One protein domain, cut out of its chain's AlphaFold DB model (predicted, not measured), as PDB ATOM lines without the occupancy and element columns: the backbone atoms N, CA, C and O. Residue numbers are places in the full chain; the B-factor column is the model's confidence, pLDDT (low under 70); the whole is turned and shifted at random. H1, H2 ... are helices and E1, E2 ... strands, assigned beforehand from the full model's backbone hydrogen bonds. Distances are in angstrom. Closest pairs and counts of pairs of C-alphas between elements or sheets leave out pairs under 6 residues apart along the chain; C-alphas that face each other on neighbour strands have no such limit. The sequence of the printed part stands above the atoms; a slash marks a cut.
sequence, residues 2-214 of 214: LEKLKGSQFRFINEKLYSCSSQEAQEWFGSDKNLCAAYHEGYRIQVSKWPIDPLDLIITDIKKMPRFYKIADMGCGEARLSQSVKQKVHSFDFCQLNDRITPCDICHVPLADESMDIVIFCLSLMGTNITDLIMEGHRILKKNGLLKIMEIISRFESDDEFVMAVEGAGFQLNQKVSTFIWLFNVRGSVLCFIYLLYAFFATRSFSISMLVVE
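AT A GLANCE: This is residues 2 to 214 of the 214 residues of the protein "Ribosomal RNA-processing protein 8" of Soboliphyme baturini (UniProt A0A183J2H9). A strongly twisted sheet of seven strands forms the middle of the body, with H4 and H5 over one face and H6 and H7 over the other. H1, H2 and H3 cluster beyond one end of the sheet, and at the other end a thin arm sticks out and makes much of the length: residues 197 to 214, of which 197 to 202 belong to H8. The printed part has 213 residues, with elements in the order H1 H2 H3 H4 E1 H5 E2 E3 E4 H6 E5 H7 E6 E7 H8, class mixed. The mixed sheet runs E3 E2 E1 E4 E5 E7 E6. The whole is compact, radius of gyration of the C-alphas 19.7 A, spanning 84 by 36 by 30 A.

HOW THE PARTS SIT: H1, residues 2 to 18, touches H3, residues 33 to 47, about perpendicular at 76 degrees, closest at the C-alphas of Phe 10 and Gly 42, 4.9 A. H2, residues 22 to 31, is close to H1 but not clearly touching, closest at the C-alphas of Leu 17 and Ala 25, 6.3 A. H4, residues 54 to 62, lies over E4, residues 116 to 122, and E5, residues 141 to 150, at a height over the sheet of 9.4 A. E1, residues 70 to 74, H5, residues 80 to 84, and E2, residues 88 to 93, form a strand-helix-strand unit, parallel neighbour strands with a helix between, its crossover right-handed; N 71 and O 88 are 2.9 A apart. E3, residues 101 to 103, is an edge strand parallel to E2, with N 102 and O 91 at 2.8 A. E1 and E4 are parallel, with N 72 and O 118 at 2.8 A. E4, H6, residues 130 to 140, and E5 form a second right-handed unit, with N 148 and O 119 at 2.8 A. H7, residues 159 to 168, lies over E6, residues 171 to 178, at a height of 7.8 A. E5, H7 and E6 form a split right-handed unit, with E7, residues 181 to 186, between its strands. E6 and E7 are a hairpin, with N 174 and O 183 at 2.8 A; E7 is antiparallel to E5, with N 147 and O 184 at 2.8 A. H8, residues 190 to 202, is on the sheet at a height of 11.5 A. Every O i to N i+4 pair is within hydrogen-bond range in H1, H2, H4, H5, H6, H7 and H8, and 10 of 11 in H3.

IN THESE COORDINATES: H1 begins at C-alpha 2 (176.174, 248.449, 198.389) and is 24.8 A long; H3 is 22.2 A. E5 bends by 122 degrees at residue 144. H8, 18.3 A, ends at C-alpha 202 (193.572, 284.695, 236.963).

THE WHOLE: The C-alphas of Leu 2 and Glu 214, the farthest apart, are 84.8 A apart. The printed part has no cut; the link E3 to E4 is long. Residues 153, 178 and 188 to 214 have pLDDT under 70.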
ATOM      1  N   LEU A   2     177.159 247.404 198.071       70.31
ATOM      2  CA  LEU A   2     176.174 248.449 198.389       70.31
ATOM      3  C   LEU A   2     176.666 249.510 199.399       70.31
ATOM      4  O   LEU A   2     176.547 250.699 199.139       70.31
ATOM      5  N   GLU A   3     177.286 249.111 200.514       70.56
ATOM      6  CA  GLU A   3     177.800 250.069 201.516       70.56
ATOM      7  C   GLU A   3     178.936 250.955 200.986       70.56
ATOM      8  O   GLU A   3     179.016 252.134 201.320       70.56
ATOM      9  N   LYS A   4     179.802 250.407 200.119       73.69
ATOM     10  CA  LYS A   4     180.867 251.186 199.468       73.69
ATOM     11  C   LYS A   4     180.278 252.249 198.533       73.69
ATOM     12  O   LYS A   4     180.796 253.362 198.500       73.69
ATOM     13  N   LEU A   5     179.193 251.919 197.824       79.38
ATOM     14  CA  LEU A   5     178.458 252.859 196.971       79.38
ATOM     15  C   LEU A   5     177.800 253.967 197.803       79.38
ATOM     16  O   LEU A   5     178.024 255.139 197.511       79.38
ATOM     17  N   LYS A   6     177.101 253.616 198.893       82.88
ATOM     18  CA  LYS A   6     176.499 254.595 199.822       82.88
ATOM     19  C   LYS A   6     177.538 255.544 200.422       82.88
ATOM     20  O   LYS A   6     177.340 256.753 200.437       82.88
ATOM     21  N   GLY A   7     178.689 255.017 200.845       84.25
ATOM     22  CA  GLY A   7     179.790 255.841 201.352       84.25
ATOM     23  C   GLY A   7     180.379 256.786 200.297       84.25
ATOM     24  O   GLY A   7     180.748 257.910 200.623       84.25
ATOM     25  N   SER A   8     180.459 256.358 199.032       88.62
ATOM     26  CA  SER A   8     180.910 257.225 197.934       88.62
ATOM     27  C   SER A   8     179.907 258.334 197.627       88.62
ATOM     28  O   SER A   8     180.313 259.476 197.442       88.62
ATOM     29  N   GLN A   9     178.615 258.004 197.610       91.56
ATOM     30  CA  GLN A   9     177.539 258.968 197.400       91.56
ATOM     31  C   GLN A   9     177.507 260.016 198.516       91.56
ATOM     32  O   GLN A   9     177.465 261.206 198.228       91.56
ATOM     33  N   PHE A  10     177.617 259.589 199.778       92.88
ATOM     34  CA  PHE A  10     177.710 260.501 200.917       92.88
ATOM     35  C   PHE A  10     178.886 261.467 200.795       92.88
ATOM     36  O   PHE A  10     178.694 262.668 200.947       92.88
ATOM     37  N   ARG A  11     180.092 260.964 200.490       91.88
ATOM     38  CA  ARG A  11     181.278 261.820 200.334       91.88
ATOM     39  C   ARG A  11     181.085 262.864 199.243       91.88
ATOM     40  O   ARG A  11     181.384 264.022 199.486       91.88
ATOM     41  N   PHE A  12     180.544 262.455 198.095       93.69
ATOM     42  CA  PHE A  12     180.242 263.369 196.998       93.69
ATOM     43  C   PHE A  12     179.261 264.468 197.427       93.69
ATOM     44  O   PHE A  12     179.511 265.643 197.175       93.69
ATOM     45  N   ILE A  13     178.172 264.101 198.115       93.81
ATOM     46  CA  ILE A  13     177.189 265.082 198.588       93.81
ATOM     47  C   ILE A  13     177.806 266.028 199.615       93.81
ATOM     48  O   ILE A  13     177.711 267.241 199.470       93.81
ATOM     49  N   ASN A  14     178.480 265.476 200.615       92.94
ATOM     50  CA  ASN A  14     179.121 266.230 201.681       92.94
ATOM     51  C   ASN A  14     180.177 267.212 201.143       92.94
ATOM     52  O   ASN A  14     180.205 268.363 201.561       92.94
ATOM     53  N   GLU A  15     181.006 266.794 200.183       91.88
ATOM     54  CA  GLU A  15     181.979 267.670 199.520       91.88
ATOM     55  C   GLU A  15     181.285 268.795 198.743       91.88
ATOM     56  O   GLU A  15     181.642 269.961 198.901       91.88
ATOM     57  N   LYS A  16     180.227 268.477 197.985       92.62
ATOM     58  CA  LYS A  16     179.457 269.492 197.260       92.62
ATOM     59  C   LYS A  16     178.859 270.538 198.205       92.62
ATOM     60  O   LYS A  16     178.931 271.723 197.890       92.62
ATOM     61  N   LEU A  17     178.336 270.121 199.360       91.94
ATOM     62  CA  LEU A  17     177.791 271.026 200.379       91.94
ATOM     63  C   LEU A  17     178.845 271.952 200.996       91.94
ATOM     64  O   LEU A  17     178.491 273.034 201.443       91.94
ATOM     65  N   TYR A  18     180.129 271.587 201.000       89.12
ATOM     66  CA  TYR A  18     181.202 272.498 201.422       89.12
ATOM     67  C   TYR A  18     181.646 273.472 200.326       89.12
ATOM     68  O   TYR A  18     182.275 274.481 200.628       89.12
ATOM     69  N   SER A  19     181.335 273.184 199.064       90.25
ATOM     70  CA  SER A  19     181.799 273.952 197.901       90.25
ATOM     71  C   SER A  19     180.686 274.732 197.192       90.25
ATOM     72  O   SER A  19     180.840 275.088 196.025       90.25
ATOM     73  N   CYS A  20     179.555 274.969 197.855       91.12
ATOM     74  CA  CYS A  20     178.477 275.815 197.346       91.12
ATOM     75  C   CYS A  20     177.910 276.708 198.453       91.12
ATOM     76  O   CYS A  20     178.157 276.482 199.634       91.12
ATOM     77  N   SER A  21     177.185 277.750 198.075       91.75
ATOM     78  CA  SER A  21     176.428 278.589 199.005       91.75
ATOM     79  C   SER A  21     175.211 277.846 199.572       91.75
ATOM     80  O   SER A  21     174.743 276.858 199.000       91.75
ATOM     81  N   SER A  22     174.657 278.343 200.680       90.06
ATOM     82  CA  SER A  22     173.409 277.821 201.257       90.06
ATOM     83  C   SER A  22     172.245 277.835 200.253       90.06
ATOM     84  O   SER A  22     171.496 276.862 200.168       90.06
ATOM     85  N   GLN A  23     172.147 278.882 199.426       89.94
ATOM     86  CA  GLN A  23     171.134 279.005 198.377       89.94
ATOM     87  C   GLN A  23     171.283 277.914 197.304       89.94
ATOM     88  O   GLN A  23     170.314 277.237 196.966       89.94
ATOM     89  N   GLU A  24     172.498 277.697 196.795       92.50
ATOM     90  CA  GLU A  24     172.760 276.636 195.812       92.50
ATOM     91  C   GLU A  24     172.488 275.245 196.400       92.50
ATOM     92  O   GLU A  24     171.944 274.375 195.714       92.50
ATOM     93  N   ALA A  25     172.828 275.024 197.674       92.31
ATOM     94  CA  ALA A  25     172.500 273.787 198.375       92.31
ATOM     95  C   ALA A  25     170.981 273.584 198.480       92.31
ATOM     96  O   ALA A  25     170.493 272.479 198.226       92.31
ATOM     97  N   GLN A  26     170.226 274.640 198.795       91.00
ATOM     98  CA  GLN A  26     168.766 274.604 198.860       91.00
ATOM     99  C   GLN A  26     168.146 274.234 197.509       91.00
ATOM    100  O   GLN A  26     167.293 273.344 197.440       91.00
ATOM    101  N   GLU A  27     168.584 274.884 196.430       92.56
ATOM    102  CA  GLU A  27     168.135 274.589 195.066       92.56
ATOM    103  C   GLU A  27     168.461 273.140 194.685       92.56
ATOM    104  O   GLU A  27     167.617 272.422 194.137       92.56
ATOM    105  N   TRP A  28     169.659 272.673 195.042       93.19
ATOM    106  CA  TRP A  28     170.101 271.319 194.745       93.19
ATOM    107  C   TRP A  28     169.281 270.255 195.482       93.19
ATOM    108  O   TRP A  28     168.760 269.342 194.837       93.19
ATOM    109  N   PHE A  29     169.069 270.394 196.792       91.12
ATOM    110  CA  PHE A  29     168.171 269.509 197.543       91.12
ATOM    111  C   PHE A  29     166.716 269.594 197.059       91.12
ATOM    112  O   PHE A  29     166.003 268.590 197.083       91.12
ATOM    113  N   GLY A  30     166.277 270.757 196.568       88.31
ATOM    114  CA  GLY A  30     164.959 270.931 195.954       88.31
ATOM    115  C   GLY A  30     164.800 270.198 194.615       88.31
ATOM    116  O   GLY A  30     163.687 269.796 194.266       88.31
ATOM    117  N   SER A  31     165.901 269.987 193.886       91.31
ATOM    118  CA  SER A  31     165.917 269.323 192.574       91.31
ATOM    119  C   SER A  31     165.767 267.797 192.641       91.31
ATOM    120  O   SER A  31     165.189 267.200 191.731       91.31
ATOM    121  N   ASP A  32     166.229 267.162 193.723       89.19
ATOM    122  CA  ASP A  32     166.094 265.719 193.941       89.19
ATOM    123  C   ASP A  32     165.828 265.400 195.417       89.19
ATOM    124  O   ASP A  32     166.706 265.450 196.280       89.19
ATOM    125  N   LYS A  33     164.590 264.969 195.683       82.69
ATOM    126  CA  LYS A  33     164.104 264.605 197.020       82.69
ATOM    127  C   LYS A  33     164.885 263.449 197.656       82.69
ATOM    128  O   LYS A  33     164.852 263.300 198.879       82.69
ATOM    129  N   ASN A  34     165.582 262.630 196.868       90.19
ATOM    130  CA  ASN A  34     166.383 261.524 197.390       90.19
ATOM    131  C   ASN A  34     167.724 261.987 197.967       90.19
ATOM    132  O   ASN A  34     168.299 261.259 198.778       90.19
ATOM    133  N   LEU A  35     168.220 263.174 197.598       92.12
ATOM    134  CA  LEU A  35     169.507 263.689 198.082       92.12
ATOM    135  C   LEU A  35     169.511 263.854 199.598       92.12
ATOM    136  O   LEU A  35     170.462 263.425 200.247       92.12
ATOM    137  N   CYS A  36     168.429 264.393 200.166       90.88
ATOM    138  CA  CYS A  36     168.254 264.503 201.614       90.88
ATOM    139  C   CYS A  36     168.391 263.133 202.294       90.88
ATOM    140  O   CYS A  36     169.203 262.947 203.200       90.88
ATOM    141  N   ALA A  37     167.630 262.140 201.824       91.31
ATOM    142  CA  ALA A  37     167.653 260.799 202.398       91.31
ATOM    143  C   ALA A  37     169.035 260.136 202.260       91.31
ATOM    144  O   ALA A  37     169.530 259.547 203.223       91.31
ATOM    145  N   ALA A  38     169.677 260.273 201.097       92.88
ATOM    146  CA  ALA A  38     171.003 259.727 200.829       92.88
ATOM    147  C   ALA A  38     172.091 260.384 201.695       92.88
ATOM    148  O   ALA A  38     172.944 259.680 202.243       92.88
ATOM    149  N   TYR A  39     172.040 261.710 201.860       94.62
ATOM    150  CA  TYR A  39     172.946 262.451 202.735       94.62
ATOM    151  C   TYR A  39     172.827 261.967 204.179       94.62
ATOM    152  O   TYR A  39     173.823 261.542 204.763       94.62
ATOM    153  N   HIS A  40     171.612 261.943 204.736       93.06
ATOM    154  CA  HIS A  40     171.404 261.556 206.134       93.06
ATOM    155  C   HIS A  40     171.653 260.068 206.394       93.06
ATOM    156  O   HIS A  40     172.174 259.712 207.452       93.06
ATOM    157  N   GLU A  41     171.357 259.184 205.438       92.81
ATOM    158  CA  GLU A  41     171.750 257.776 205.544       92.81
ATOM    159  C   GLU A  41     173.273 257.621 205.597       92.81
ATOM    160  O   GLU A  41     173.798 256.922 206.467       92.81
ATOM    161  N   GLY A  42     173.981 258.307 204.702       93.25
ATOM    162  CA  GLY A  42     175.435 258.349 204.696       93.25
ATOM    163  C   GLY A  42     176.021 258.905 205.991       93.25
ATOM    164  O   GLY A  42     176.919 258.296 206.576       93.25
ATOM    165  N   TYR A  43     175.463 260.018 206.465       91.94
ATOM    166  CA  TYR A  43     175.854 260.671 207.706       91.94
ATOM    167  C   TYR A  43     175.686 259.737 208.910       91.94
ATOM    168  O   TYR A  43     176.637 259.561 209.669       91.94
ATOM    169  N   ARG A  44     174.547 259.038 209.045       92.44
ATOM    170  CA  ARG A  44     174.335 258.039 210.113       92.44
ATOM    171  C   ARG A  44     175.404 256.949 210.111       92.44
ATOM    172  O   ARG A  44     175.947 256.626 211.164       92.44
ATOM    173  N   ILE A  45     175.720 256.399 208.937       91.12
ATOM    174  CA  ILE A  45     176.753 255.361 208.781       91.12
ATOM    175  C   ILE A  45     178.145 255.906 209.133       91.12
ATOM    176  O   ILE A  45     179.010 255.159 209.597       91.12
ATOM    177  N   GLN A  46     178.402 257.186 208.868       88.81
ATOM    178  CA  GLN A  46     179.679 257.816 209.181       88.81
ATOM    179  C   GLN A  46     179.816 258.077 210.684       88.81
ATOM    180  O   GLN A  46     180.821 257.681 211.275       88.81
ATOM    181  N   VAL A  47     178.797 258.672 211.305       88.69
ATOM    182  CA  VAL A  47     178.779 258.985 212.741       88.69
ATOM    183  C   VAL A  47     178.777 257.722 213.599       88.69
ATOM    184  O   VAL A  47     179.451 257.694 214.622       88.69
ATOM    185  N   SER A  48     178.135 256.629 213.165       89.81
ATOM    186  CA  SER A  48     178.141 255.360 213.916       89.81
ATOM    187  C   SER A  48     179.533 254.739 214.084       89.81
ATOM    188  O   SER A  48     179.698 253.790 214.846       89.81
ATOM    189  N   LYS A  49     180.527 255.215 213.324       89.81
ATOM    190  CA  LYS A  49     181.926 254.772 213.410       89.81
ATOM    191  C   LYS A  49     182.763 255.656 214.327       89.81
ATOM    192  O   LYS A  49     183.911 255.314 214.601       89.81
ATOM    193  N   TRP A  50     182.246 256.810 214.737       88.56
ATOM    194  CA  TRP A  50     182.978 257.725 215.597       88.56
ATOM    195  C   TRP A  50     182.929 257.230 217.042       88.56
ATOM    196  O   TRP A  50     181.914 256.682 217.470       88.56
ATOM    197  N   PRO A  51     184.011 257.418 217.816       88.75
ATOM    198  CA  PRO A  51     184.031 257.000 219.216       88.75
ATOM    199  C   PRO A  51     183.033 257.794 220.067       88.75
ATOM    200  O   PRO A  51     182.566 257.300 221.090       88.75
ATOM    201  N   ILE A  52     182.735 259.031 219.659       87.56
ATOM    202  CA  ILE A  52     181.809 259.945 220.320       87.56
ATOM    203  C   ILE A  52     181.048 260.695 219.229       87.56
ATOM    204  O   ILE A  52     181.664 261.257 218.322       87.56
ATOM    205  N   ASP A  53     179.722 260.732 219.339       90.44
ATOM    206  CA  ASP A  53     178.885 261.607 218.530       90.44
ATOM    207  C   ASP A  53     178.872 263.018 219.152       90.44
ATOM    208  O   ASP A  53     178.465 263.178 220.310       90.44
ATOM    209  N   PRO A  54     179.293 264.061 218.417       89.50
ATOM    210  CA  PRO A  54     179.303 265.428 218.922       89.50
ATOM    211  C   PRO A  54     177.941 265.908 219.447       89.50
ATOM    212  O   PRO A  54     177.874 266.623 220.452       89.50
ATOM    213  N   LEU A  55     176.840 265.456 218.847       93.38
ATOM    214  CA  LEU A  55     175.507 265.841 219.290       93.38
ATOM    215  C   LEU A  55     175.170 265.276 220.684       93.38
ATOM    216  O   LEU A  55     174.434 265.916 221.438       93.38
ATOM    217  N   ASP A  56     175.752 264.145 221.098       93.88
ATOM    218  CA  ASP A  56     175.549 263.604 222.453       93.88
ATOM    219  C   ASP A  56     176.172 264.491 223.536       93.88
ATOM    220  O   ASP A  56     175.615 264.625 224.635       93.88
ATOM    221  N   LEU A  57     177.293 265.150 223.228       91.25
ATOM    222  CA  LEU A  57     177.930 266.110 224.132       91.25
ATOM    223  C   LEU A  57     177.033 267.337 224.331       91.25
ATOM    224  O   LEU A  57     176.814 267.770 225.465       91.25
ATOM    225  N   ILE A  58     176.440 267.840 223.244       93.50
ATOM    226  CA  ILE A  58     175.481 268.951 223.279       93.50
ATOM    227  C   ILE A  58     174.226 268.558 224.061       93.50
ATOM    228  O   ILE A  58     173.821 269.284 224.966       93.50
ATOM    229  N   ILE A  59     173.628 267.395 223.780       96.62
ATOM    230  CA  ILE A  59     172.445 266.897 224.501       96.62
ATOM    231  C   ILE A  59     172.728 266.801 226.006       96.62
ATOM    232  O   ILE A  59     171.896 267.203 226.825       96.62
ATOM    233  N   THR A  60     173.893 266.273 226.379       95.00
ATOM    234  CA  THR A  60     174.306 266.126 227.781       95.00
ATOM    235  C   THR A  60     174.419 267.474 228.481       95.00
ATOM    236  O   THR A  60     174.009 267.604 229.637       95.00
ATOM    237  N   ASP A  61     174.953 268.475 227.792       92.75
ATOM    238  CA  ASP A  61     175.095 269.823 228.322       92.75
ATOM    239  C   ASP A  61     173.737 270.532 228.445       92.75
ATOM    240  O   ASP A  61     173.373 271.001 229.525       92.75
ATOM    241  N   ILE A  62     172.909 270.491 227.396       96.31
ATOM    242  CA  ILE A  62     171.561 271.074 227.405       96.31
ATOM    243  C   ILE A  62     170.689 270.463 228.506       96.31
ATOM    244  O   ILE A  62     169.960 271.189 229.179       96.31
ATOM    245  N   LYS A  63     170.784 269.157 228.783       97.50
ATOM    246  CA  LYS A  63     170.020 268.516 229.874       97.50
ATOM    247  C   LYS A  63     170.276 269.125 231.260       97.50
ATOM    248  O   LYS A  63     169.420 268.977 232.132       97.50
ATOM    249  N   LYS A  64     171.413 269.797 231.469       96.00
ATOM    250  CA  LYS A  64     171.774 270.468 232.730       96.00
ATOM    251  C   LYS A  64     171.267 271.911 232.806       96.00
ATOM    252  O   LYS A  64     171.296 272.510 233.876       96.00
ATOM    253  N   MET A  65     170.813 272.474 231.688       95.12
ATOM    254  CA  MET A  65     170.381 273.867 231.598       95.12
ATOM    255  C   MET A  65     168.921 274.059 232.033       95.12
ATOM    256  O   MET A  65     168.144 273.097 232.051       95.12
ATOM    257  N   PRO A  66     168.498 275.295 232.361       97.38
ATOM    258  CA  PRO A  66     167.118 275.572 232.733       97.38
ATOM    259  C   PRO A  66     166.115 275.161 231.647       97.38
ATOM    260  O   PRO A  66     166.319 275.397 230.457       97.38
ATOM    261  N   ARG A  67     164.987 274.570 232.056       97.12
ATOM    262  CA  ARG A  67     163.967 274.060 231.117       97.12
ATOM    263  C   ARG A  67     163.285 275.139 230.280       97.12
ATOM    264  O   ARG A  67     162.762 274.828 229.218       97.12
ATOM    265  N   PHE A  68     163.251 276.374 230.775       97.19
ATOM    266  CA  PHE A  68     162.602 277.491 230.092       97.19
ATOM    267  C   PHE A  68     163.466 278.105 228.982       97.19
ATOM    268  O   PHE A  68     162.987 278.988 228.276       97.19
ATOM    269  N   TYR A  69     164.716 277.655 228.822       98.00
ATOM    270  CA  TYR A  69     165.566 278.107 227.728       98.00
ATOM    271  C   TYR A  69     164.982 277.671 226.382       98.00
ATOM    272  O   TYR A  69     164.579 276.518 226.201       98.00
ATOM    273  N   LYS A  70     164.956 278.611 225.441       98.62
ATOM    274  CA  LYS A  70     164.600 278.391 224.040       98.62
ATOM    275  C   LYS A  70     165.871 278.184 223.226       98.62
ATOM    276  O   LYS A  70     166.779 279.012 223.277       98.62
ATOM    277  N   ILE A  71     165.909 277.096 222.467       98.81
ATOM    278  CA  ILE A  71     167.089 276.639 221.728       98.81
ATOM    279  C   ILE A  71     166.792 276.653 220.231       98.81
ATOM    280  O   ILE A  71     165.744 276.156 219.828       98.81
ATOM    281  N   ALA A  72     167.683 277.223 219.425       98.81
ATOM    282  CA  ALA A  72     167.679 277.080 217.972       98.81
ATOM    283  C   ALA A  72     168.755 276.065 217.573       98.81
ATOM    284  O   ALA A  72     169.916 276.211 217.958       98.81
ATOM    285  N   ASP A  73     168.347 275.033 216.845       98.75
ATOM    286  CA  ASP A  73     169.197 273.969 216.315       98.75
ATOM    287  C   ASP A  73     169.323 274.176 214.802       98.75
ATOM    288  O   ASP A  73     168.385 273.890 214.049       98.75
ATOM    289  N   MET A  74     170.434 274.789 214.392       98.25
ATOM    290  CA  MET A  74     170.679 275.257 213.028       98.25
ATOM    291  C   MET A  74     171.336 274.126 212.232       98.25
ATOM    292  O   MET A  74     172.465 273.748 212.538       98.25
ATOM    293  N   GLY A  75     170.643 273.576 211.235       97.00
ATOM    294  CA  GLY A  75     171.059 272.370 210.508       97.00
ATOM    295  C   GLY A  75     170.872 271.118 211.362       97.00
ATOM    296  O   GLY A  75     171.811 270.373 211.629       97.00
ATOM    297  N   CYS A  76     169.650 270.933 211.859       97.56
ATOM    298  CA  CYS A  76     169.315 269.951 212.889       97.56
ATOM    299  C   CYS A  76     169.300 268.488 212.407       97.56
ATOM    300  O   CYS A  76     169.106 267.567 213.215       97.56
ATOM    301  N   GLY A  77     169.414 268.258 211.095       95.75
ATOM    302  CA  GLY A  77     169.259 266.963 210.452       95.75
ATOM    303  C   GLY A  77     167.956 266.271 210.837       95.75
ATOM    304  O   GLY A  77     166.871 266.733 210.521       95.75
ATOM    305  N   GLU A  78     168.040 265.156 211.563       95.75
ATOM    306  CA  GLU A  78     166.859 264.382 211.985       95.75
ATOM    307  C   GLU A  78     166.158 264.952 213.237       95.75
ATOM    308  O   GLU A  78     165.263 264.314 213.799       95.75
ATOM    309  N   ALA A  79     166.551 266.148 213.688       97.62
ATOM    310  CA  ALA A  79     166.051 266.827 214.885       97.62
ATOM    311  C   ALA A  79     166.232 266.024 216.187       97.62
ATOM    312  O   ALA A  79     165.420 266.130 217.117       97.62
ATOM    313  N   ARG A  80     167.310 265.232 216.295       97.69
ATOM    314  CA  ARG A  80     167.584 264.392 217.478       97.69
ATOM    315  C   ARG A  80     167.717 265.214 218.763       97.69
ATOM    316  O   ARG A  80     167.298 264.738 219.821       97.69
ATOM    317  N   LEU A  81     168.228 266.449 218.696       98.44
ATOM    318  CA  LEU A  81     168.316 267.330 219.865       98.44
ATOM    319  C   LEU A  81     166.934 267.571 220.480       98.44
ATOM    320  O   LEU A  81     166.741 267.312 221.667       98.44
ATOM    321  N   SER A  82     165.963 267.988 219.661       98.31
ATOM    322  CA  SER A  82     164.586 268.267 220.092       98.31
ATOM    323  C   SER A  82     163.882 267.052 220.705       98.31
ATOM    324  O   SER A  82     163.050 267.193 221.597       98.31
ATOM    325  N   GLN A  83     164.247 265.844 220.267       98.12
ATOM    326  CA  GLN A  83     163.715 264.583 220.786       98.12
ATOM    327  C   GLN A  83     164.345 264.185 222.130       98.12
ATOM    328  O   GLN A  83     163.767 263.400 222.881       98.12
ATOM    329  N   SER A  84     165.532 264.713 222.439       98.44
ATOM    330  CA  SER A  84     166.378 264.233 223.538       98.44
ATOM    331  C   SER A  84     166.345 265.114 224.788       98.44
ATOM    332  O   SER A  84     166.890 264.722 225.826       98.44
ATOM    333  N   VAL A  85     165.747 266.304 224.710       98.44
ATOM    334  CA  VAL A  85     165.784 267.323 225.770       98.44
ATOM    335  C   VAL A  85     164.384 267.826 226.120       98.44
ATOM    336  O   VAL A  85     163.418 267.571 225.409       98.44
ATOM    337  N   LYS A  86     164.255 268.502 227.268       98.06
ATOM    338  CA  LYS A  86     162.957 269.000 227.772       98.06
ATOM    339  C   LYS A  86     162.709 270.470 227.435       98.06
ATOM    340  O   LYS A  86     161.595 270.953 227.612       98.06
ATOM    341  N   GLN A  87     163.758 271.177 227.031       98.44
ATOM    342  CA  GLN A  87     163.728 272.552 226.560       98.44
ATOM    343  C   GLN A  87     162.967 272.649 225.243       98.44
ATOM    344  O   GLN A  87     162.905 271.691 224.474       98.44
ATOM    345  N   LYS A  88     162.431 273.835 224.952       98.44
ATOM    346  CA  LYS A  88     161.837 274.098 223.645       98.44
ATOM    347  C   LYS A  88     162.953 274.259 222.613       98.44
ATOM    348  O   LYS A  88     163.698 275.237 222.670       98.44
ATOM    349  N   VAL A  89     163.031 273.321 221.674       98.81
ATOM    350  CA  VAL A  89     163.983 273.349 220.557       98.81
ATOM    351  C   VAL A  89     163.243 273.704 219.271       98.81
ATOM    352  O   VAL A  89     162.245 273.072 218.932       98.81
ATOM    353  N   HIS A  90     163.725 274.732 218.584       98.75
ATOM    354  CA  HIS A  90     163.350 275.100 217.228       98.75
ATOM    355  C   HIS A  90     164.391 274.495 216.282       98.75
ATOM    356  O   HIS A  90     165.554 274.886 216.326       98.75
ATOM    357  N   SER A  91     163.980 273.505 215.496       98.75
ATOM    358  CA  SER A  91     164.860 272.713 214.635       98.75
ATOM    359  C   SER A  91     164.718 273.162 213.181       98.75
ATOM    360  O   SER A  91     163.610 273.126 212.642       98.75
ATOM    361  N   PHE A  92     165.822 273.590 212.570       98.44
ATOM    362  CA  PHE A  92     165.866 274.128 211.210       98.44
ATOM    363  C   PHE A  92     166.812 273.312 210.337       98.44
ATOM    364  O   PHE A  92     167.921 272.996 210.761       98.44
ATOM    365  N   ASP A  93     166.384 272.973 209.126       96.69
ATOM    366  CA  ASP A  93     167.194 272.260 208.133       96.69
ATOM    367  C   ASP A  93     166.603 272.483 206.735       96.69
ATOM    368  O   ASP A  93     165.446 272.880 206.626       96.69
ATOM    369  N   PHE A  94     167.325 272.176 205.659       92.25
ATOM    370  CA  PHE A  94     166.715 272.113 204.326       92.25
ATOM    371  C   PHE A  94     165.762 270.918 204.205       92.25
ATOM    372  O   PHE A  94     164.722 270.995 203.545       92.25
ATOM    373  N   CYS A  95     166.111 269.805 204.850       90.94
ATOM    374  CA  CYS A  95     165.442 268.524 204.697       90.94
ATOM    375  C   CYS A  95     164.402 268.293 205.805       90.94
ATOM    376  O   CYS A  95     164.742 267.962 206.939       90.94
ATOM    377  N   GLN A  96     163.106 268.373 205.480       93.06
ATOM    378  CA  GLN A  96     162.038 268.049 206.435       93.06
ATOM    379  C   GLN A  96     161.846 266.528 206.583       93.06
ATOM    380  O   GLN A  96     160.968 265.924 205.971       93.06
ATOM    381  N   LEU A  97     162.677 265.894 207.409       91.69
ATOM    382  CA  LEU A  97     162.633 264.444 207.659       91.69
ATOM    383  C   LEU A  97     161.539 264.018 208.653       91.69
ATOM    384  O   LEU A  97     161.223 262.834 208.755       91.69
ATOM    385  N   ASN A  98     160.990 264.962 209.419       94.62
ATOM    386  CA  ASN A  98     159.885 264.770 210.355       94.62
ATOM    387  C   ASN A  98     159.260 266.121 210.758       94.62
ATOM    388  O   ASN A  98     159.829 267.182 210.504       94.62
ATOM    389  N   ASP A  99     158.122 266.075 211.454       96.94
ATOM    390  CA  ASP A  99     157.311 267.256 211.801       96.94
ATOM    391  C   ASP A  99     157.951 268.218 212.820       96.94
ATOM    392  O   ASP A  99     157.387 269.272 213.107       96.94
ATOM    393  N   ARG A 100     159.107 267.877 213.413       97.62
ATOM    394  CA  ARG A 100     159.837 268.798 214.311       97.62
ATOM    395  C   ARG A 100     160.702 269.784 213.540       97.62
ATOM    396  O   ARG A 100     161.121 270.783 214.117       97.62
ATOM    397  N   ILE A 101     160.982 269.485 212.275       98.12
ATOM    398  CA  ILE A 101     161.891 270.254 211.437       98.12
ATOM    399  C   ILE A 101     161.085 271.312 210.695       98.12
ATOM    400  O   ILE A 101     160.106 271.004 210.014       98.12
ATOM    401  N   THR A 102     161.519 272.559 210.821       98.06
ATOM    402  CA  THR A 102     161.065 273.660 209.975       98.06
ATOM    403  C   THR A 102     161.995 273.732 208.762       98.06
ATOM    404  O   THR A 102     163.166 274.066 208.951       98.06
ATOM    405  N   PRO A 103     161.522 273.401 207.544       95.69
ATOM    406  CA  PRO A 103     162.359 273.464 206.356       95.69
ATOM    407  C   PRO A 103     162.692 274.917 205.994       95.69
ATOM    408  O   PRO A 103     161.782 275.683 205.667       95.69
ATOM    409  N   CYS A 104     163.964 275.310 206.040       95.25
ATOM    410  CA  CYS A 104     164.422 276.637 205.616       95.25
ATOM    411  C   CYS A 104     165.936 276.678 205.362       95.25
ATOM    412  O   CYS A 104     166.675 275.800 205.805       95.25
ATOM    413  N   ASP A 105     166.394 277.740 204.693       94.81
ATOM    414  CA  ASP A 105     167.801 278.130 204.748       94.81
ATOM    415  C   ASP A 105     168.116 278.681 206.143       94.81
ATOM    416  O   ASP A 105     167.456 279.600 206.627       94.81
ATOM    417  N   ILE A 106     169.118 278.107 206.801       96.38
ATOM    418  CA  ILE A 106     169.551 278.522 208.136       96.38
ATOM    419  C   ILE A 106     170.331 279.844 208.137       96.38
ATOM    420  O   ILE A 106     170.618 280.358 209.214       96.38
ATOM    421  N   CYS A 107     170.609 280.435 206.971       95.31
ATOM    422  CA  CYS A 107     170.962 281.853 206.851       95.31
ATOM    423  C   CYS A 107     169.770 282.795 207.108       95.31
ATOM    424  O   CYS A 107     169.991 283.973 207.353       95.31
ATOM    425  N   HIS A 108     168.521 282.308 207.045       95.81
ATOM    426  CA  HIS A 108     167.308 283.113 207.234       95.81
ATOM    427  C   HIS A 108     166.185 282.280 207.878       95.81
ATOM    428  O   HIS A 108     165.272 281.787 207.206       95.81
ATOM    429  N   VAL A 109     166.224 282.126 209.203       98.12
ATOM    430  CA  VAL A 109     165.225 281.354 209.950       98.12
ATOM    431  C   VAL A 109     164.005 282.211 210.324       98.12
ATOM    432  O   VAL A 109     164.137 283.401 210.628       98.12
ATOM    433  N   PRO A 110     162.792 281.628 210.388       98.00
ATOM    434  CA  PRO A 110     161.556 282.345 210.714       98.00
ATOM    435  C   PRO A 110     161.417 282.612 212.226       98.00
ATOM    436  O   PRO A 110     160.444 282.216 212.871       98.00
ATOM    437  N   LEU A 111     162.412 283.279 212.810       98.50
ATOM    438  CA  LEU A 111     162.449 283.709 214.205       98.50
ATOM    439  C   LEU A 111     162.671 285.216 214.295       98.50
ATOM    440  O   LEU A 111     163.340 285.815 213.455       98.50
ATOM    441  N   ALA A 112     162.124 285.824 215.345       98.38
ATOM    442  CA  ALA A 112     162.376 287.224 215.659       98.38
ATOM    443  C   ALA A 112     163.796 287.427 216.209       98.38
ATOM    444  O   ALA A 112     164.397 286.502 216.768       98.38
ATOM    445  N   ASP A 113     164.289 288.655 216.095       98.31
ATOM    446  CA  ASP A 113     165.552 289.087 216.690       98.31
ATOM    447  C   ASP A 113     165.542 288.868 218.209       98.31
ATOM    448  O   ASP A 113     164.496 288.965 218.859       98.31
ATOM    449  N   GLU A 114     166.708 288.551 218.776       97.62
ATOM    450  CA  GLU A 114     166.912 288.366 220.219       97.62
ATOM    451  C   GLU A 114     165.868 287.434 220.888       97.62
ATOM    452  O   GLU A 114     165.466 287.610 222.044       97.62
ATOM    453  N   SER A 115     165.386 286.417 220.170       98.12
ATOM    454  CA  SER A 115     164.304 285.547 220.638       98.12
ATOM    455  C   SER A 115     164.784 284.252 221.299       98.12
ATOM    456  O   SER A 115     164.001 283.626 222.027       98.12
ATOM    457  N   MET A 116     166.054 283.880 221.130       98.56
ATOM    458  CA  MET A 116     166.622 282.595 221.548       98.56
ATOM    459  C   MET A 116     167.636 282.742 222.683       98.56
ATOM    460  O   MET A 116     168.417 283.691 222.730       98.56
ATOM    461  N   ASP A 117     167.610 281.795 223.621       97.88
ATOM    462  CA  ASP A 117     168.578 281.731 224.722       97.88
ATOM    463  C   ASP A 117     169.864 281.026 224.279       97.88
ATOM    464  O   ASP A 117     170.951 281.367 224.745       97.88
ATOM    465  N   ILE A 118     169.739 280.047 223.377       98.19
ATOM    466  CA  ILE A 118     170.860 279.275 222.843       98.19
ATOM    467  C   ILE A 118     170.693 279.093 221.339       98.19
ATOM    468  O   ILE A 118     169.611 278.727 220.881       98.19
ATOM    469  N   VAL A 119     171.781 279.282 220.599       98.56
ATOM    470  CA  VAL A 119     171.905 278.905 219.187       98.56
ATOM    471  C   VAL A 119     172.985 277.837 219.068       98.56
ATOM    472  O   VAL A 119     174.051 277.962 219.675       98.56
ATOM    473  N   ILE A 120     172.699 276.771 218.327       98.38
ATOM    474  CA  ILE A 120     173.594 275.632 218.140       98.38
ATOM    475  C   ILE A 120     173.858 275.438 216.652       98.38
ATOM    476  O   ILE A 120     172.917 275.300 215.877       98.38
ATOM    477  N   PHE A 121     175.139 275.343 216.302       97.50
ATOM    478  CA  PHE A 121     175.608 274.737 215.061       97.50
ATOM    479  C   PHE A 121     176.384 273.472 215.419       97.50
ATOM    480  O   PHE A 121     177.380 273.534 216.143       97.50
ATOM    481  N   CYS A 122     175.911 272.316 214.959       96.00
ATOM    482  CA  CYS A 122     176.533 271.027 215.230       96.00
ATOM    483  C   CYS A 122     176.799 270.306 213.916       96.00
ATOM    484  O   CYS A 122     175.919 269.621 213.402       96.00
ATOM    485  N   LEU A 123     178.030 270.435 213.410       93.56
ATOM    486  CA  LEU A 123     178.465 269.900 212.115       93.56
ATOM    487  C   LEU A 123     177.609 270.427 210.957       93.56
ATOM    488  O   LEU A 123     177.295 269.702 210.015       93.56
ATOM    489  N   SER A 124     177.178 271.677 211.087       94.81
ATOM    490  CA  SER A 124     176.133 272.283 210.268       94.81
ATOM    491  C   SER A 124     176.491 273.665 209.752       94.81
ATOM    492  O   SER A 124     175.756 274.214 208.929       94.81
ATOM    493  N   LEU A 125     177.632 274.229 210.163       92.56
ATOM    494  CA  LEU A 125     178.218 275.303 209.381       92.56
ATOM    495  C   LEU A 125     178.610 274.643 208.060       92.56
ATOM    496  O   LEU A 125     179.579 273.912 208.022       92.56
ATOM    497  N   MET A 126     177.860 274.804 206.983       88.62
ATOM    498  CA  MET A 126     178.210 274.242 205.675       88.62
ATOM    499  C   MET A 126     178.211 275.357 204.638       88.62
ATOM    500  O   MET A 126     177.733 276.458 204.894       88.62
ATOM    501  N   GLY A 127     178.792 275.073 203.481       87.12
ATOM    502  CA  GLY A 127     178.887 276.018 202.384       87.12
ATOM    503  C   GLY A 127     179.923 277.122 202.550       87.12
ATOM    504  O   GLY A 127     180.700 277.165 203.508       87.12
ATOM    505  N   THR A 128     179.953 278.005 201.554       86.69
ATOM    506  CA  THR A 128     180.944 279.085 201.429       86.69
ATOM    507  C   THR A 128     180.559 280.349 202.196       86.69
ATOM    508  O   THR A 128     181.411 281.200 202.438       86.69
ATOM    509  N   ASN A 129     179.295 280.484 202.604       89.06
ATOM    510  CA  ASN A 129     178.736 281.661 203.271       89.06
ATOM    511  C   ASN A 129     178.571 281.470 204.793       89.06
ATOM    512  O   ASN A 129     177.549 281.807 205.383       89.06
ATOM    513  N   ILE A 130     179.617 280.956 205.451       89.44
ATOM    514  CA  ILE A 130     179.636 280.708 206.908       89.44
ATOM    515  C   ILE A 130     179.366 281.985 207.714       89.44
ATOM    516  O   ILE A 130     178.721 281.930 208.760       89.44
ATOM    517  N   THR A 131     179.834 283.139 207.236       90.50
ATOM    518  CA  THR A 131     179.580 284.428 207.892       90.50
ATOM    519  C   THR A 131     178.085 284.713 208.002       90.50
ATOM    520  O   THR A 131     177.638 285.095 209.080       90.50
ATOM    521  N   ASP A 132     177.304 284.458 206.952       93.31
ATOM    522  CA  ASP A 132     175.856 284.690 206.963       93.31
ATOM    523  C   ASP A 132     175.158 283.765 207.970       93.31
ATOM    524  O   ASP A 132     174.289 284.207 208.717       93.31
ATOM    525  N   LEU A 133     175.599 282.503 208.066       94.38
ATOM    526  CA  LEU A 133     175.111 281.552 209.073       94.38
ATOM    527  C   LEU A 133     175.343 282.066 210.499       94.38
ATOM    528  O   LEU A 133     174.435 282.072 211.330       94.38
ATOM    529  N   ILE A 134     176.566 282.515 210.789       94.88
ATOM    530  CA  ILE A 134     176.931 283.015 212.119       94.88
ATOM    531  C   ILE A 134     176.175 284.314 212.429       94.88
ATOM    532  O   ILE A 134     175.701 284.482 213.555       94.88
ATOM    533  N   MET A 135     176.022 285.207 211.449       95.94
ATOM    534  CA  MET A 135     175.274 286.457 211.600       95.94
ATOM    535  C   MET A 135     173.786 286.211 211.852       95.94
ATOM    536  O   MET A 135     173.193 286.897 212.685       95.94
ATOM    537  N   GLU A 136     173.193 285.200 211.220       97.69
ATOM    538  CA  GLU A 136     171.815 284.806 211.509       97.69
ATOM    539  C   GLU A 136     171.678 284.235 212.923       97.69
ATOM    540  O   GLU A 136     170.755 284.585 213.666       97.69
ATOM    541  N   GLY A 137     172.659 283.434 213.349       97.06
ATOM    542  CA  GLY A 137     172.782 283.001 214.737       97.06
ATOM    543  C   GLY A 137     172.876 284.180 215.711       97.06
ATOM    544  O   GLY A 137     172.211 284.170 216.745       97.06
ATOM    545  N   HIS A 138     173.643 285.220 215.376       96.56
ATOM    546  CA  HIS A 138     173.731 286.445 216.171       96.56
ATOM    547  C   HIS A 138     172.390 287.181 216.238       96.56
ATOM    548  O   HIS A 138     171.965 287.562 217.327       96.56
ATOM    549  N   ARG A 139     171.698 287.351 215.104       97.88
ATOM    550  CA  ARG A 139     170.414 288.063 215.022       97.88
ATOM    551  C   ARG A 139     169.375 287.482 215.979       97.88
ATOM    552  O   ARG A 139     168.720 288.225 216.709       97.88
ATOM    553  N   ILE A 140     169.222 286.159 216.000       98.38
ATOM    554  CA  ILE A 140     168.187 285.494 216.807       98.38
ATOM    555  C   ILE A 140     168.580 285.319 218.278       98.38
ATOM    556  O   ILE A 140     167.716 285.024 219.109       98.38
ATOM    557  N   LEU A 141     169.859 285.469 218.627       97.88
ATOM    558  CA  LEU A 141     170.359 285.229 219.976       97.88
ATOM    559  C   LEU A 141     170.173 286.463 220.867       97.88
ATOM    560  O   LEU A 141     170.461 287.593 220.488       97.88
ATOM    561  N   LYS A 142     169.696 286.256 222.096       95.88
ATOM    562  CA  LYS A 142     169.601 287.325 223.101       95.88
ATOM    563  C   LYS A 142     170.981 287.876 223.458       95.88
ATOM    564  O   LYS A 142     171.965 287.143 223.455       95.88
ATOM    565  N   LYS A 143     171.032 289.110 223.972       88.88
ATOM    566  CA  LYS A 143     172.268 289.754 224.465       88.88
ATOM    567  C   LYS A 143     173.084 288.947 225.480       88.88
ATOM    568  O   LYS A 143     174.279 289.154 225.564       88.88
ATOM    569  N   ASN A 144     172.467 288.061 226.267       87.00
ATOM    570  CA  ASN A 144     173.165 287.155 227.200       87.00
ATOM    571  C   ASN A 144     173.019 285.678 226.795       87.00
ATOM    572  O   ASN A 144     173.165 284.787 227.630       87.00
ATOM    573  N   GLY A 145     172.651 285.430 225.542       93.31
ATOM    574  CA  GLY A 145     172.506 284.094 225.001       93.31
ATOM    575  C   GLY A 145     173.857 283.444 224.718       93.31
ATOM    576  O   GLY A 145     174.905 284.096 224.686       93.31
ATOM    577  N   LEU A 146     173.802 282.133 224.517       94.50
ATOM    578  CA  LEU A 146     174.958 281.280 224.284       94.50
ATOM    579  C   LEU A 146     174.938 280.739 222.853       94.50
ATOM    580  O   LEU A 146     174.001 280.046 222.457       94.50
ATOM    581  N   LEU A 147     176.000 281.000 222.104       96.56
ATOM    582  CA  LEU A 147     176.275 280.336 220.840       96.56
ATOM    583  C   LEU A 147     177.161 279.113 221.107       96.56
ATOM    584  O   LEU A 147     178.225 279.216 221.722       96.56
ATOM    585  N   LYS A 148     176.725 277.938 220.652       95.62
ATOM    586  CA  LYS A 148     177.514 276.703 220.684       95.62
ATOM    587  C   LYS A 148     177.847 276.298 219.260       95.62
ATOM    588  O   LYS A 148     176.936 276.054 218.474       95.62
ATOM    589  N   ILE A 149     179.134 276.188 218.956       94.75
ATOM    590  CA  ILE A 149     179.598 275.668 217.674       94.75
ATOM    591  C   ILE A 149     180.396 274.401 217.930       94.75
ATOM    592  O   ILE A 149     181.321 274.375 218.747       94.75
ATOM    593  N   MET A 150     180.013 273.347 217.228       91.50
ATOM    594  CA  MET A 150     180.665 272.054 217.251       91.50
ATOM    595  C   MET A 150     181.012 271.665 215.819       91.50
ATOM    596  O   MET A 150     180.114 271.421 215.019       91.50
ATOM    597  N   GLU A 151     182.301 271.586 215.511       89.69
ATOM    598  CA  GLU A 151     182.811 271.351 214.157       89.69
ATOM    599  C   GLU A 151     184.073 270.478 214.186       89.69
ATOM    600  O   GLU A 151     184.812 270.453 215.172       89.69
ATOM    601  N   ILE A 152     184.341 269.747 213.099       82.06
ATOM    602  CA  ILE A 152     185.557 268.927 212.987       82.06
ATOM    603  C   ILE A 152     186.736 269.835 212.621       82.06
ATOM    604  O   ILE A 152     186.697 270.501 211.594       82.06
ATOM    605  N   ILE A 153     187.819 269.808 213.404       69.50
ATOM    606  CA  ILE A 153     188.984 270.707 213.239       69.50
ATOM    607  C   ILE A 153     189.601 270.627 211.854       69.50
ATOM    608  O   ILE A 153     190.023 271.641 211.330       69.50
ATOM    609  N   SER A 154     189.634 269.438 211.240       74.31
ATOM    610  CA  SER A 154     190.218 269.254 209.905       74.31
ATOM    611  C   SER A 154     189.558 270.118 208.828       74.31
ATOM    612  O   SER A 154     190.033 270.144 207.698       74.31
ATOM    613  N   ARG A 155     188.433 270.760 209.151       73.75
ATOM    614  CA  ARG A 155     187.747 271.713 208.297       73.75
ATOM    615  C   ARG A 155     188.354 273.117 208.327       73.75
ATOM    616  O   ARG A 155     188.219 273.832 207.340       73.75
ATOM    617  N   PHE A 156     188.976 273.523 209.427       74.81
ATOM    618  CA  PHE A 156     189.552 274.855 209.569       74.81
ATOM    619  C   PHE A 156     191.073 274.768 209.500       74.81
ATOM    620  O   PHE A 156     191.684 273.904 210.125       74.81
ATOM    621  N   GLU A 157     191.685 275.671 208.737       75.75
ATOM    622  CA  GLU A 157     193.145 275.747 208.622       75.75
ATOM    623  C   GLU A 157     193.785 276.172 209.951       75.75
ATOM    624  O   GLU A 157     194.859 275.688 210.312       75.75
ATOM    625  N   SER A 158     193.091 277.029 210.706       83.69
ATOM    626  CA  SER A 158     193.536 277.549 211.993       83.69
ATOM    627  C   SER A 158     192.365 277.746 212.957       83.69
ATOM    628  O   SER A 158     191.374 278.409 212.642       83.69
ATOM    629  N   ASP A 159     192.514 277.199 214.167       84.50
ATOM    630  CA  ASP A 159     191.586 277.425 215.279       84.50
ATOM    631  C   ASP A 159     191.462 278.920 215.612       84.50
ATOM    632  O   ASP A 159     190.364 279.404 215.892       84.50
ATOM    633  N   ASP A 160     192.580 279.650 215.572       86.50
ATOM    634  CA  ASP A 160     192.632 281.066 215.931       86.50
ATOM    635  C   ASP A 160     191.932 281.926 214.878       86.50
ATOM    636  O   ASP A 160     191.190 282.842 215.223       86.50
ATOM    637  N   GLU A 161     192.104 281.609 213.592       86.62
ATOM    638  CA  GLU A 161     191.412 282.318 212.509       86.62
ATOM    639  C   GLU A 161     189.904 282.102 212.574       86.62
ATOM    640  O   GLU A 161     189.135 283.058 212.434       86.62
ATOM    641  N   PHE A 162     189.475 280.872 212.864       87.62
ATOM    642  CA  PHE A 162     188.065 280.572 213.068       87.62
ATOM    643  C   PHE A 162     187.487 281.363 214.247       87.62
ATOM    644  O   PHE A 162     186.451 282.019 214.107       87.62
ATOM    645  N   VAL A 163     188.165 281.356 215.398       89.88
ATOM    646  CA  VAL A 163     187.734 282.120 216.577       89.88
ATOM    647  C   VAL A 163     187.681 283.614 216.265       89.88
ATOM    648  O   VAL A 163     186.657 284.238 216.535       89.88
ATOM    649  N   MET A 164     188.720 284.182 215.644       88.50
ATOM    650  CA  MET A 164     188.750 285.598 215.262       88.50
ATOM    651  C   MET A 164     187.591 285.967 214.329       88.50
ATOM    652  O   MET A 164     186.991 287.029 214.498       88.50
ATOM    653  N   ALA A 165     187.237 285.098 213.379       88.19
ATOM    654  CA  ALA A 165     186.103 285.320 212.487       88.19
ATOM    655  C   ALA A 165     184.765 285.337 213.247       88.19
ATOM    656  O   ALA A 165     183.960 286.252 213.058       88.19
ATOM    657  N   VAL A 166     184.543 284.376 214.152       92.00
ATOM    658  CA  VAL A 166     183.330 284.329 214.992       92.00
ATOM    659  C   VAL A 166     183.265 285.549 215.914       92.00
ATOM    660  O   VAL A 166     182.213 286.169 216.061       92.00
ATOM    661  N   GLU A 167     184.386 285.962 216.504       91.62
ATOM    662  CA  GLU A 167     184.437 287.169 217.328       91.62
ATOM    663  C   GLU A 167     184.183 288.443 216.513       91.62
ATOM    664  O   GLU A 167     183.486 289.348 216.979       91.62
ATOM    665  N   GLY A 168     184.682 288.507 215.276       87.81
ATOM    666  CA  GLY A 168     184.380 289.570 214.317       87.81
ATOM    667  C   GLY A 168     182.881 289.733 214.044       87.81
ATOM    668  O   GLY A 168     182.421 290.855 213.847       87.81
ATOM    669  N   ALA A 169     182.108 288.646 214.143       88.81
ATOM    670  CA  ALA A 169     180.649 288.633 214.009       88.81
ATOM    671  C   ALA A 169     179.887 289.060 215.285       88.81
ATOM    672  O   ALA A 169     178.678 288.870 215.382       88.81
ATOM    673  N   GLY A 170     180.569 289.637 216.282       89.56
ATOM    674  CA  GLY A 170     179.926 290.160 217.495       89.56
ATOM    675  C   GLY A 170     179.871 289.172 218.658       89.56
ATOM    676  O   GLY A 170     179.166 289.409 219.639       89.56
ATOM    677  N   PHE A 171     180.648 288.095 218.598       92.50
ATOM    678  CA  PHE A 171     180.789 287.143 219.693       92.50
ATOM    679  C   PHE A 171     182.089 287.348 220.482       92.50
ATOM    680  O   PHE A 171     182.959 288.154 220.134       92.50
ATOM    681  N   GLN A 172     182.201 286.620 221.586       89.69
ATOM    682  CA  GLN A 172     183.435 286.440 222.334       89.69
ATOM    683  C   GLN A 172     183.563 284.983 222.761       89.69
ATOM    684  O   GLN A 172     182.596 284.404 223.278       89.69
ATOM    685  N   LEU A 173     184.744 284.396 222.562       90.06
ATOM    686  CA  LEU A 173     185.008 283.037 223.019       90.06
ATOM    687  C   LEU A 173     184.947 283.000 224.548       90.06
ATOM    688  O   LEU A 173     185.683 283.693 225.245       90.06
ATOM    689  N   ASN A 174     184.045 282.178 225.067       85.50
ATOM    690  CA  ASN A 174     183.924 281.919 226.491       85.50
ATOM    691  C   ASN A 174     184.841 280.752 226.881       85.50
ATOM    692  O   ASN A 174     185.705 280.868 227.748       85.50
ATOM    693  N   GLN A 175     184.658 279.615 226.210       83.75
ATOM    694  CA  GLN A 175     185.388 278.398 226.523       83.75
ATOM    695  C   GLN A 175     185.539 277.523 225.283       83.75
ATOM    696  O   GLN A 175     184.580 277.299 224.544       83.75
ATOM    697  N   LYS A 176     186.726 276.938 225.121       82.38
ATOM    698  CA  LYS A 176     186.930 275.766 224.269       82.38
ATOM    699  C   LYS A 176     186.852 274.514 225.146       82.38
ATOM    700  O   LYS A 176     187.715 274.295 225.990       82.38
ATOM    701  N   VAL A 177     185.766 273.745 225.030       73.44
ATOM    702  CA  VAL A 177     185.489 272.596 225.929       73.44
ATOM    703  C   VAL A 177     186.258 271.352 225.494       73.44
ATOM    704  O   VAL A 177     186.647 270.526 226.314       73.44
ATOM    705  N   SER A 178     186.475 271.216 224.193       69.88
ATOM    706  CA  SER A 178     187.299 270.170 223.603       69.88
ATOM    707  C   SER A 178     187.900 270.695 222.310       69.88
ATOM    708  O   SER A 178     187.595 271.807 221.879       69.88
ATOM    709  N   THR A 179     188.707 269.876 221.648       71.44
ATOM    710  CA  THR A 179     189.318 270.237 220.374       71.44
ATOM    711  C   THR A 179     188.286 270.619 219.294       71.44
ATOM    712  O   THR A 179     188.624 271.392 218.410       71.44
ATOM    713  N   PHE A 180     187.026 270.177 219.418       76.06
ATOM    714  CA  PHE A 180     185.946 270.366 218.434       76.06
ATOM    715  C   PHE A 180     184.795 271.274 218.910       76.06
ATOM    716  O   PHE A 180     183.841 271.486 218.166       76.06
ATOM    717  N   ILE A 181     184.830 271.755 220.163       79.19
ATOM    718  CA  ILE A 181     183.718 272.498 220.786       79.19
ATOM    719  C   ILE A 181     184.160 273.893 221.170       79.19
ATOM    720  O   ILE A 181     184.976 274.052 222.085       79.19
ATOM    721  N   TRP A 182     183.481 274.881 220.605       84.50
ATOM    722  CA  TRP A 182     183.599 276.269 221.005       84.50
ATOM    723  C   TRP A 182     182.282 276.780 221.583       84.50
ATOM    724  O   TRP A 182     181.198 276.594 221.023       84.50
ATOM    725  N   LEU A 183     182.388 277.432 222.735       83.12
ATOM    726  CA  LEU A 183     181.295 278.123 223.399       83.12
ATOM    727  C   LEU A 183     181.560 279.619 223.329       83.12
ATOM    728  O   LEU A 183     182.570 280.093 223.849       83.12
ATOM    729  N   PHE A 184     180.633 280.355 222.731       88.56
ATOM    730  CA  PHE A 184     180.721 281.793 222.539       88.56
ATOM    731  C   PHE A 184     179.548 282.495 223.213       88.56
ATOM    732  O   PHE A 184     178.410 282.038 223.139       88.56
ATOM    733  N   ASN A 185     179.805 283.644 223.822       86.19
ATOM    734  CA  ASN A 185     178.748 284.546 224.270       86.19
ATOM    735  C   ASN A 185     178.633 285.714 223.289       86.19
ATOM    736  O   ASN A 185     179.607 286.057 222.617       86.19
ATOM    737  N   VAL A 186     177.478 286.379 223.255       84.12
ATOM    738  CA  VAL A 186     177.371 287.684 222.583       84.12
ATOM    739  C   VAL A 186     178.307 288.683 223.274       84.12
ATOM    740  O   VAL A 186     178.391 288.739 224.512       84.12
ATOM    741  N   ARG A 187     179.044 289.461 222.478       80.88
ATOM    742  CA  ARG A 187     179.984 290.475 222.963       80.88
ATOM    743  C   ARG A 187     179.233 291.559 223.740       80.88
ATOM    744  O   ARG A 187     178.188 292.037 223.312       80.88
ATOM    745  N   GLY A 188     179.774 291.957 224.892       68.00
ATOM    746  CA  GLY A 188     179.143 292.950 225.773       68.00
ATOM    747  C   GLY A 188     178.036 292.394 226.678       68.00
ATOM    748  O   GLY A 188     177.383 293.162 227.383       68.00
ATOM    749  N   SER A 189     177.832 291.073 226.698       67.94
ATOM    750  CA  SER A 189     176.976 290.393 227.677       67.94
ATOM    751  C   SER A 189     177.508 290.537 229.113       67.94
ATOM    752  O   SER A 189     178.711 290.654 229.344       67.94
ATOM    753  N   VAL A 190     176.634 290.469 230.122       63.12
ATOM    754  CA  VAL A 190     177.063 290.488 231.543       63.12
ATOM    755  C   VAL A 190     177.974 289.294 231.852       63.12
ATOM    756  O   VAL A 190     178.946 289.420 232.595       63.12
ATOM    757  N   LEU A 191     177.701 288.149 231.221       60.59
ATOM    758  CA  LEU A 191     178.567 286.972 231.260       60.59
ATOM    759  C   LEU A 191     179.969 287.297 230.722       60.59
ATOM    760  O   LEU A 191     180.951 286.972 231.379       60.59
ATOM    761  N   CYS A 192     180.074 288.006 229.594       54.75
ATOM    762  CA  CYS A 192     181.344 288.500 229.044       54.75
ATOM    763  C   CYS A 192     182.133 289.348 230.065       54.75
ATOM    764  O   CYS A 192     183.327 289.112 230.247       54.75
ATOM    765  N   PHE A 193     181.483 290.249 230.810       57.62
ATOM    766  CA  PHE A 193     182.162 291.034 231.853       57.62
ATOM    767  C   PHE A 193     182.675 290.180 233.018       57.62
ATOM    768  O   PHE A 193     183.785 290.410 233.497       57.62
ATOM    769  N   ILE A 194     181.909 289.176 233.458       61.56
ATOM    770  CA  ILE A 194     182.346 288.243 234.510       61.56
ATOM    771  C   ILE A 194     183.583 287.459 234.051       61.56
ATOM    772  O   ILE A 194     184.526 287.307 234.826       61.56
ATOM    773  N   TYR A 195     183.619 287.011 232.794       58.78
ATOM    774  CA  TYR A 195     184.778 286.304 232.240       58.78
ATOM    775  C   TYR A 195     185.997 287.208 232.063       58.78
ATOM    776  O   TYR A 195     187.097 286.795 232.422       58.78
ATOM    777  N   LEU A 196     185.826 288.444 231.584       58.38
ATOM    778  CA  LEU A 196     186.918 289.420 231.509       58.38
ATOM    779  C   LEU A 196     187.505 289.710 232.893       58.38
ATOM    780  O   LEU A 196     188.724 289.739 233.041       58.38
ATOM    781  N   LEU A 197     186.659 289.854 233.918       57.16
ATOM    782  CA  LEU A 197     187.107 289.988 235.303       57.16
ATOM    783  C   LEU A 197     187.848 288.728 235.766       57.16
ATOM    784  O   LEU A 197     188.958 288.838 236.277       57.16
ATOM    785  N   TYR A 198     187.292 287.534 235.549       59.53
ATOM    786  CA  TYR A 198     187.939 286.278 235.941       59.53
ATOM    787  C   TYR A 198     189.301 286.087 235.257       59.53
ATOM    788  O   TYR A 198     190.277 285.782 235.933       59.53
ATOM    789  N   ALA A 199     189.408 286.332 233.949       55.84
ATOM    790  CA  ALA A 199     190.668 286.280 233.210       55.84
ATOM    791  C   ALA A 199     191.668 287.349 233.691       55.84
ATOM    792  O   ALA A 199     192.861 287.071 233.834       55.84
ATOM    793  N   PHE A 200     191.190 288.555 234.014       56.47
ATOM    794  CA  PHE A 200     192.013 289.624 234.584       56.47
ATOM    795  C   PHE A 200     192.560 289.259 235.975       56.47
ATOM    796  O   PHE A 200     193.718 289.546 236.277       56.47
ATOM    797  N   PHE A 201     191.765 288.586 236.813       53.75
ATOM    798  CA  PHE A 201     192.206 288.123 238.131       53.75
ATOM    799  C   PHE A 201     193.069 286.854 238.060       53.75
ATOM    800  O   PHE A 201     194.031 286.745 238.810       53.75
ATOM    801  N   ALA A 202     192.800 285.929 237.135       52.75
ATOM    802  CA  ALA A 202     193.572 284.695 236.963       52.75
ATOM    803  C   ALA A 202     194.980 284.929 236.380       52.75
ATOM    804  O   ALA A 202     195.889 284.142 236.624       52.75
ATOM    805  N   THR A 203     195.180 286.020 235.635       48.06
ATOM    806  CA  THR A 203     196.491 286.409 235.077       48.06
ATOM    807  C   THR A 203     197.337 287.250 236.036       48.06
ATOM    808  O   THR A 203     198.533 287.434 235.806       48.06
ATOM    809  N   ARG A 204     196.762 287.724 237.149       47.00
ATOM    810  CA  ARG A 204     197.507 288.362 238.236       47.00
ATOM    811  C   ARG A 204     197.672 287.370 239.381       47.00
ATOM    812  O   ARG A 204     196.803 287.272 240.241       47.00
ATOM    813  N   SER A 205     198.818 286.687 239.433       44.38
ATOM    814  CA  SER A 205     199.296 286.036 240.660       44.38
ATOM    815  C   SER A 205     199.426 287.083 241.767       44.38
ATOM    816  O   SER A 205     200.480 287.690 241.951       44.38
ATOM    817  N   PHE A 206     198.347 287.328 242.504       40.31
ATOM    818  CA  PHE A 206     198.413 288.050 243.760       40.31
ATOM    819  C   PHE A 206     199.019 287.101 244.790       40.31
ATOM    820  O   PHE A 206     198.342 286.253 245.367       40.31
ATOM    821  N   SER A 207     200.327 287.241 245.004       37.06
ATOM    822  CA  SER A 207     200.961 286.763 246.226       37.06
ATOM    823  C   SER A 207     200.362 287.569 247.376       37.06
ATOM    824  O   SER A 207     200.724 288.726 247.588       37.06
ATOM    825  N   ILE A 208     199.400 286.985 248.088       38.66
ATOM    826  CA  ILE A 208     198.876 287.545 249.333       38.66
ATOM    827  C   ILE A 208     199.965 287.337 250.391       38.66
ATOM    828  O   ILE A 208     199.969 286.357 251.132       38.66
ATOM    829  N   SER A 209     200.935 288.249 250.437       33.91
ATOM    830  CA  SER A 209     201.756 288.443 251.626       33.91
ATOM    831  C   SER A 209     200.895 289.169 252.654       33.91
ATOM    832  O   SER A 209     200.668 290.375 252.576       33.91
ATOM    833  N   MET A 210     200.371 288.366 253.569       34.22
ATOM    834  CA  MET A 210     199.755 288.714 254.840       34.22
ATOM    835  C   MET A 210     200.504 289.873 255.525       34.22
ATOM    836  O   MET A 210     201.578 289.683 256.088       34.22
ATOM    837  N   LEU A 211     199.934 291.079 255.462       33.41
ATOM    838  CA  LEU A 211     200.303 292.188 256.335       33.41
ATOM    839  C   LEU A 211     199.549 291.995 257.649       33.41
ATOM    840  O   LEU A 211     198.356 292.270 257.758       33.41
ATOM    841  N   VAL A 212     200.284 291.451 258.615       39.03
ATOM    842  CA  VAL A 212     200.034 291.629 260.042       39.03
ATOM    843  C   VAL A 212     199.956 293.134 260.291       39.03
ATOM    844  O   VAL A 212     200.911 293.856 260.008       39.03
ATOM    845  N   VAL A 213     198.807 293.600 260.768       36.81
ATOM    846  CA  VAL A 213     198.681 294.901 261.422       36.81
ATOM    847  C   VAL A 213     198.539 294.595 262.908       36.81
ATOM    848  O   VAL A 213     197.752 293.720 263.273       36.81
ATOM    849  N   GLU A 214     199.396 295.250 263.689       38.06
ATOM    850  CA  GLU A 214     199.476 295.238 265.156       38.06
ATOM    851  C   GLU A 214     198.132 295.491 265.853       38.06
ATOM    852  O   GLU A 214     197.305 296.265 265.312       38.06
TER     853      GLU A 214